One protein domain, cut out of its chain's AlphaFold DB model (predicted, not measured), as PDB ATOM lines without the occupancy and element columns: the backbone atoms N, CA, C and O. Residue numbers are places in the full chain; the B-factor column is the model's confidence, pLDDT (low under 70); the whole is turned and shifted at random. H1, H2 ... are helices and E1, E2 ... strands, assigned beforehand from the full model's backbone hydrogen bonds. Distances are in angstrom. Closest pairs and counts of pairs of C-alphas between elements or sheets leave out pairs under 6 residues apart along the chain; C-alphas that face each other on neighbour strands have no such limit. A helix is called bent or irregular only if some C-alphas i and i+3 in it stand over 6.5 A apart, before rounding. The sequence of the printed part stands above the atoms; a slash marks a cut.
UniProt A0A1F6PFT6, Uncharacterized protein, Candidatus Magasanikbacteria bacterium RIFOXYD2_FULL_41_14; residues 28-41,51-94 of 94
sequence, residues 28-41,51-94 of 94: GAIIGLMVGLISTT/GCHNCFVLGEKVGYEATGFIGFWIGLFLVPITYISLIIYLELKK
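Overview. This is residues 28 to 41 and 51 to 94 of the 94 residues of an uncharacterized protein of Candidatus Magasanikbacteria bacterium RIFOXYD2_FULL_41_14 (UniProt A0A1F6PFT6). A long helix, H2, makes the axis of a rod, and a shorter helix, H1, packs on its first half at a slant. The last part of H2 sticks out with residues 82 to 94 standing free, while a small turned-back loop and the short strand E1 lie at the other end. The printed part has 58 residues, with H1, E1 and H2 in that order along the chain, and the class is mostly helix. It is only just loose, close to extended, with a radius of gyration of the C-alphas of 15.4 A and spans of 58 by 20 by 14 A.

Along the chain. H2, residues 64 to 92, runs 40.9 A from C-alpha 64 at (53.816, 106.678, 84.730) to C-alpha 92 at (81.472, 104.550, 114.755). It is neither bent nor irregular, but only just: C-alphas 76 and 79 are 6.3 A apart. H1, residues 28 to 41, measures 20.9 A and begins with C-alpha 28 at (68.053, 100.954, 94.511). E1, residues 51 to 54, measures 10.3 A.

Arrangement. H2 and H1 touch, with the C-alphas of Gly 75 and Gly 32 closest at 3.9 A. They run opposite ways at a steep tilt of 45 degrees. O i to N i+4 pairs are within hydrogen-bond range in 24 of 25 cases in H2 and 8 of 10 in H1. E1 pairs with no named strand; its closest C-alpha pair with H2 is Asn 54 and Tyr 64, 7.1 A apart, and with H1 Asn 54 and Thr 40, 6.9 A apart. In the short link from E1 to H2, residues 57 to 58 pair antiparallel with residues 61 to 62.

Size, cuts and confidence. The C-alphas of Gly 51 and Lys 94 are the two farthest apart, at 57.8 A. Without the free-standing residues the body spans 38 by 20 by 10 A. Residues 42 to 50 are not printed, and C-alphas 41 and 51 are 17.3 A apart across this cut. The mean pLDDT of the printed part is 87.6, with residues 93 to 94 under 70.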
ATOM      1  N   GLY A  28      68.693  99.687  94.192       93.94
ATOM      2  CA  GLY A  28      68.053 100.954  94.511       93.94
ATOM      3  C   GLY A  28      67.252 101.522  93.351       93.94
ATOM      4  O   GLY A  28      66.100 101.905  93.535       93.94
ATOM      5  N   ALA A  29      67.824 101.505  92.150       94.25
ATOM      6  CA  ALA A  29      67.154 101.931  90.929       94.25
ATOM      7  C   ALA A  29      65.859 101.143  90.655       94.25
ATOM      8  O   ALA A  29      64.826 101.743  90.361       94.25
ATOM      9  N   ILE A  30      65.893  99.812  90.798       96.25
ATOM     10  CA  ILE A  30      64.720  98.943  90.599       96.25
ATOM     11  C   ILE A  30      63.650  99.218  91.660       96.25
ATOM     12  O   ILE A  30      62.482  99.402  91.319       96.25
ATOM     13  N   ILE A  31      64.040  99.285  92.936       94.56
ATOM     14  CA  ILE A  31      63.113  99.573  94.040       94.56
ATOM     15  C   ILE A  31      62.473 100.953  93.844       94.56
ATOM     16  O   ILE A  31      61.257 101.093  93.944       94.56
ATOM     17  N   GLY A  32      63.280 101.962  93.514       95.62
ATOM     18  CA  GLY A  32      62.812 103.316  93.249       95.62
ATOM     19  C   GLY A  32      61.839 103.384  92.074       95.62
ATOM     20  O   GLY A  32      60.792 104.020  92.188       95.62
ATOM     21  N   LEU A  33      62.139 102.686  90.975       95.56
ATOM     22  CA  LEU A  33      61.240 102.579  89.825       95.56
ATOM     23  C   LEU A  33      59.898 101.956  90.230       95.56
ATOM     24  O   LEU A  33      58.853 102.513  89.905       95.56
ATOM     25  N   MET A  34      59.912 100.841  90.968       94.69
ATOM     26  CA  MET A  34      58.684 100.187  91.435       94.69
ATOM     27  C   MET A  34      57.842 101.119  92.307       94.69
ATOM     28  O   MET A  34      56.640 101.244  92.086       94.69
ATOM     29  N   VAL A  35      58.465 101.821  93.256       94.06
ATOM     30  CA  VAL A  35      57.770 102.793  94.114       94.06
ATOM     31  C   VAL A  35      57.209 103.959  93.290       94.06
ATOM     32  O   VAL A  35      56.066 104.359  93.504       94.06
ATOM     33  N   GLY A  36      57.970 104.473  92.320       92.50
ATOM     34  CA  GLY A  36      57.522 105.531  91.410       92.50
ATOM     35  C   GLY A  36      56.381 105.102  90.483       92.50
ATOM     36  O   GLY A  36      55.521 105.910  90.140       92.50
ATOM     37  N   LEU A  37      56.322 103.829  90.095       91.44
ATOM     38  CA  LEU A  37      55.195 103.290  89.338       91.44
ATOM     39  C   LEU A  37      53.972 103.086  90.233       91.44
ATOM     40  O   LEU A  37      52.876 103.465  89.843       91.44
ATOM     41  N   ILE A  38      54.136 102.567  91.452       91.88
ATOM     42  CA  ILE A  38      53.024 102.414  92.406       91.88
ATOM     43  C   ILE A  38      52.437 103.780  92.778       91.88
ATOM     44  O   ILE A  38      51.219 103.902  92.919       91.88
ATOM     45  N   SER A  39      53.267 104.823  92.880       89.88
ATOM     46  CA  SER A  39      52.797 106.159  93.257       89.88
ATOM     47  C   SER A  39      51.802 106.761  92.257       89.88
ATOM     48  O   SER A  39      50.995 107.607  92.640       89.88
ATOM     49  N   THR A  40      51.782 106.271  91.011       87.25
ATOM     50  CA  THR A  40      50.777 106.648  90.003       87.25
ATOM     51  C   THR A  40      49.348 106.390  90.470       87.25
ATOM     52  O   THR A  40      48.454 107.155  90.127       87.25
ATOM     53  N   THR A  41      49.120 105.373  91.304       85.88
ATOM     54  CA  THR A  41      47.782 105.035  91.817       85.88
ATOM     55  C   THR A  41      47.187 106.110  92.730       85.88
ATOM     56  O   THR A  41      45.973 106.152  92.909       85.88
ATOM     57  N   GLY A  51      43.939 111.027  74.832       78.06
ATOM     58  CA  GLY A  51      43.640 109.948  75.782       78.06
ATOM     59  C   GLY A  51      43.664 110.380  77.253       78.06
ATOM     60  O   GLY A  51      43.862 111.549  77.579       78.06
ATOM     61  N   CYS A  52      43.458 109.418  78.153       80.62
ATOM     62  CA  CYS A  52      43.521 109.630  79.599       80.62
ATOM     63  C   CYS A  52      44.862 109.152  80.157       80.62
ATOM     64  O   CYS A  52      45.286 108.024  79.905       80.62
ATOM     65  N   HIS A  53      45.525 110.008  80.922       79.25
ATOM     66  CA  HIS A  53      46.802 109.720  81.568       79.25
ATOM     67  C   HIS A  53      46.828 110.371  82.947       79.25
ATOM     68  O   HIS A  53      46.041 111.262  83.251       79.25
ATOM     69  N   ASN A  54      47.742 109.946  83.811       81.50
ATOM     70  CA  ASN A  54      47.928 110.618  85.091       81.50
ATOM     71  C   ASN A  54      48.320 112.087  84.882       81.50
ATOM     72  O   ASN A  54      49.208 112.381  84.084       81.50
ATOM     73  N   CYS A  55      47.712 112.991  85.656       83.19
ATOM     74  CA  CYS A  55      47.902 114.446  85.560       83.19
ATOM     75  C   CYS A  55      49.329 114.929  85.880       83.19
ATOM     76  O   CYS A  55      49.609 116.125  85.850       83.19
ATOM     77  N   PHE A  56      50.225 114.023  86.263       84.31
ATOM     78  CA  PHE A  56      51.583 114.360  86.649       84.31
ATOM     79  C   PHE A  56      52.469 114.503  85.414       84.31
ATOM     80  O   PHE A  56      52.615 113.562  84.637       84.31
ATOM     81  N   VAL A  57      53.073 115.677  85.251       85.00
ATOM     82  CA  VAL A  57      53.920 116.014  84.102       85.00
ATOM     83  C   VAL A  57      55.288 116.456  84.606       85.00
ATOM     84  O   VAL A  57      55.385 117.303  85.494       85.00
ATOM     85  N   LEU A  58      56.347 115.889  84.027       85.88
ATOM     86  CA  LEU A  58      57.728 116.297  84.275       85.88
ATOM     87  C   LEU A  58      58.458 116.473  82.938       85.88
ATOM     88  O   LEU A  58      58.935 115.502  82.345       85.88
ATOM     89  N   GLY A  59      58.575 117.720  82.477       85.88
ATOM     90  CA  GLY A  59      59.122 118.021  81.152       85.88
ATOM     91  C   GLY A  59      58.257 117.394  80.056       85.88
ATOM     92  O   GLY A  59      57.053 117.618  80.029       85.88
ATOM     93  N   GLU A  60      58.863 116.579  79.191       84.94
ATOM     94  CA  GLU A  60      58.163 115.842  78.122       84.94
ATOM     95  C   GLU A  60      57.524 114.523  78.597       84.94
ATOM     96  O   GLU A  60      56.820 113.866  77.835       84.94
ATOM     97  N   LYS A  61      57.761 114.109  79.851       83.88
ATOM     98  CA  LYS A  61      57.255 112.841  80.393       83.88
ATOM     99  C   LYS A  61      55.918 113.049  81.084       83.88
ATOM    100  O   LYS A  61      55.751 114.004  81.846       83.88
ATOM    101  N   VAL A  62      55.002 112.105  80.885       84.56
ATOM    102  CA  VAL A  62      53.638 112.177  81.420       84.56
ATOM    103  C   VAL A  62      53.302 110.917  82.209       84.56
ATOM    104  O   VAL A  62      53.670 109.799  81.846       84.56
ATOM    105  N   GLY A  63      52.602 111.103  83.322       84.19
ATOM    106  CA  GLY A  63      52.061 110.037  84.144       84.19
ATOM    107  C   GLY A  63      53.112 109.048  84.636       84.19
ATOM    108  O   GLY A  63      54.039 109.434  85.348       84.19
ATOM    109  N   TYR A  64      52.952 107.771  84.268       85.94
ATOM    110  CA  TYR A  64      53.816 106.678  84.730       85.94
ATOM    111  C   TYR A  64      55.281 106.857  84.317       85.94
ATOM    112  O   TYR A  64      56.180 106.440  85.048       85.94
ATOM    113  N   GLU A  65      55.542 107.506  83.181       86.69
ATOM    114  CA  GLU A  65      56.907 107.761  82.715       86.69
ATOM    115  C   GLU A  65      57.596 108.805  83.584       86.69
ATOM    116  O   GLU A  65      58.766 108.657  83.940       86.69
ATOM    117  N   ALA A  66      56.861 109.848  83.966       89.88
ATOM    118  CA  ALA A  66      57.372 110.906  84.819       89.88
ATOM    119  C   ALA A  66      57.612 110.397  86.246       89.88
ATOM    120  O   ALA A  66      58.710 110.567  86.783       89.88
ATOM    121  N   THR A  67      56.630 109.726  86.851       90.88
ATOM    122  CA  THR A  67      56.763 109.217  88.223       90.88
ATOM    123  C   THR A  67      57.770 108.073  88.322       90.88
ATOM    124  O   THR A  67      58.562 108.044  89.265       90.88
ATOM    125  N   GLY A  68      57.802 107.169  87.337       91.62
ATOM    126  CA  GLY A  68      58.782 106.090  87.253       91.62
ATOM    127  C   GLY A  68      60.205 106.622  87.090       91.62
ATOM    128  O   GLY A  68      61.112 106.162  87.780       91.62
ATOM    129  N   PHE A  69      60.403 107.646  86.252       93.44
ATOM    130  CA  PHE A  69      61.709 108.283  86.076       93.44
ATOM    131  C   PHE A  69      62.207 108.953  87.360       93.44
ATOM    132  O   PHE A  69      63.357 108.751  87.747       93.44
ATOM    133  N   ILE A  70      61.348 109.710  88.050       93.81
ATOM    134  CA  ILE A  70      61.699 110.311  89.345       93.81
ATOM    135  C   ILE A  70      62.019 109.218  90.365       93.81
ATOM    136  O   ILE A  70      63.056 109.281  91.023       93.81
ATOM    137  N   GLY A  71      61.154 108.206  90.473       94.50
ATOM    138  CA  GLY A  71      61.335 107.088  91.393       94.50
ATOM    139  C   GLY A  71      62.664 106.369  91.170       94.50
ATOM    140  O   GLY A  71      63.409 106.162  92.126       94.50
ATOM    141  N   PHE A  72      63.004 106.068  89.913       95.50
ATOM    142  CA  PHE A  72      64.288 105.483  89.528       95.50
ATOM    143  C   PHE A  72      65.467 106.314  90.047       95.50
ATOM    144  O   PHE A  72      66.345 105.770  90.711       95.50
ATOM    145  N   TRP A  73      65.473 107.627  89.795       95.19
ATOM    146  CA  TRP A  73      66.575 108.497  90.214       95.19
ATOM    147  C   TRP A  73      66.680 108.630  91.729       95.19
ATOM    148  O   TRP A  73      67.782 108.574  92.272       95.19
ATOM    149  N   ILE A  74      65.544 108.756  92.420       94.19
ATOM    150  CA  ILE A  74      65.521 108.781  93.882       94.19
ATOM    151  C   ILE A  74      66.101 107.474  94.423       94.19
ATOM    152  O   ILE A  74      67.016 107.513  95.239       94.19
ATOM    153  N   GLY A  75      65.623 106.322  93.951       94.00
ATOM    154  CA  GLY A  75      66.106 105.021  94.411       94.00
ATOM    155  C   GLY A  75      67.586 104.782  94.105       94.00
ATOM    156  O   GLY A  75      68.310 104.276  94.965       94.00
ATOM    157  N   LEU A  76      68.046 105.203  92.922       94.62
ATOM    158  CA  LEU A  76      69.431 105.068  92.464       94.62
ATOM    159  C   LEU A  76      70.429 105.765  93.394       94.62
ATOM    160  O   LEU A  76      71.525 105.246  93.583       94.62
ATOM    161  N   PHE A  77      70.067 106.902  93.993       93.50
ATOM    162  CA  PHE A  77      70.950 107.621  94.917       93.50
ATOM    163  C   PHE A  77      70.649 107.332  96.386       93.50
ATOM    164  O   PHE A  77      71.574 107.142  97.179       93.50
ATOM    165  N   LEU A  78      69.372 107.270  96.764       93.00
ATOM    166  CA  LEU A  78      68.964 107.134  98.158       93.00
ATOM    167  C   LEU A  78      69.450 105.809  98.754       93.00
ATOM    168  O   LEU A  78      70.004 105.802  99.851       93.00
ATOM    169  N   VAL A  79      69.306 104.696  98.029       91.62
ATOM    170  CA  VAL A  79      69.671 103.375  98.559       91.62
ATOM    171  C   VAL A  79      71.186 103.251  98.796       91.62
ATOM    172  O   VAL A  79      71.557 102.914  99.923       91.62
ATOM    173  N   PRO A  80      72.082 103.605  97.853       88.81
ATOM    174  CA  PRO A  80      73.518 103.648  98.138       88.81
ATOM    175  C   PRO A  80      73.891 104.573  99.299       88.81
ATOM    176  O   PRO A  80      74.697 104.186 100.146       88.81
ATOM    177  N   ILE A  81      73.280 105.761  99.391       91.06
ATOM    178  CA  ILE A  81      73.530 106.694 100.499       91.06
ATOM    179  C   ILE A  81      73.143 106.053 101.835       91.06
ATOM    180  O   ILE A  81      73.946 106.070 102.765       91.06
ATOM    181  N   THR A  82      71.965 105.423 101.928       89.69
ATOM    182  CA  THR A  82      71.548 104.742 103.167       89.69
ATOM    183  C   THR A  82      72.486 103.600 103.555       89.69
ATOM    184  O   THR A  82      72.808 103.461 104.735       89.69
ATOM    185  N   TYR A  83      72.993 102.831 102.585       85.88
ATOM    186  CA  TYR A  83      74.006 101.808 102.846       85.88
ATOM    187  C   TYR A  83      75.305 102.417 103.379       85.88
ATOM    188  O   TYR A  83      75.831 101.930 104.379       85.88
ATOM    189  N   ILE A  84      75.801 103.499 102.771       86.44
ATOM    190  CA  ILE A  84      77.002 104.206 103.242       86.44
ATOM    191  C   ILE A  84      76.794 104.732 104.669       86.44
ATOM    192  O   ILE A  84      77.659 104.541 105.525       86.44
ATOM    193  N   SER A  85      75.643 105.339 104.964       87.62
ATOM    194  CA  SER A  85      75.317 105.808 106.315       87.62
ATOM    195  C   SER A  85      75.263 104.664 107.328       87.62
ATOM    196  O   SER A  85      75.798 104.798 108.429       87.62
ATOM    197  N   LEU A  86      74.669 103.523 106.956       85.50
ATOM    198  CA  LEU A  86      74.630 102.326 107.794       85.50
ATOM    199  C   LEU A  86      76.046 101.816 108.087       85.50
ATOM    200  O   LEU A  86      76.360 101.524 109.235       85.50
ATOM    201  N   ILE A  87      76.916 101.770 107.079       81.31
ATOM    202  CA  ILE A  87      78.326 101.391 107.234       81.31
ATOM    203  C   ILE A  87      79.038 102.322 108.222       81.31
ATOM    204  O   ILE A  87      79.653 101.847 109.172       81.31
ATOM    205  N   ILE A  88      78.931 103.640 108.032       83.50
ATOM    206  CA  ILE A  88      79.566 104.627 108.921       83.50
ATOM    207  C   ILE A  88      79.076 104.442 110.360       83.50
ATOM    208  O   ILE A  88      79.875 104.455 111.295       83.50
ATOM    209  N   TYR A  89      77.774 104.221 110.542       85.50
ATOM    210  CA  TYR A  89      77.193 103.959 111.853       85.50
ATOM    211  C   TYR A  89      77.778 102.700 112.514       85.50
ATOM    212  O   TYR A  89      78.109 102.738 113.698       85.50
ATOM    213  N   LEU A  90      77.952 101.607 111.762       79.88
ATOM    214  CA  LEU A  90      78.583 100.381 112.264       79.88
ATOM    215  C   LEU A  90      80.053 100.596 112.655       79.88
ATOM    216  O   LEU A  90      80.513 100.015 113.636       79.88
ATOM    217  N   GLU A  91      80.780 101.450 111.932       75.88
ATOM    218  CA  GLU A  91      82.188 101.738 112.224       75.88
ATOM    219  C   GLU A  91      82.372 102.648 113.444       75.88
ATOM    220  O   GLU A  91      83.327 102.474 114.205       75.88
ATOM    221  N   LEU A  92      81.463 103.612 113.630       79.69
ATOM    222  CA  LEU A  92      81.472 104.550 114.755       79.69
ATOM    223  C   LEU A  92      80.983 103.906 116.052       79.69
ATOM    224  O   LEU A  92      81.490 104.236 117.122       79.69
ATOM    225  N   LYS A  93      80.018 102.984 115.971       68.00
ATOM    226  CA  LYS A  93      79.422 102.313 117.135       68.00
ATOM    227  C   LYS A  93      80.141 101.014 117.524       68.00
ATOM    228  O   LYS A  93      79.497 100.099 118.033       68.00
ATOM    229  N   LYS A  94      81.445 100.953 117.228       55.84
ATOM    230  CA  LYS A  94      82.364  99.850 117.544       55.84
ATOM    231  C   LYS A  94      82.190  99.291 118.949       55.84
ATOM    232  O   LYS A  94      82.114 100.102 119.897       55.84
TER     233      LYS A  94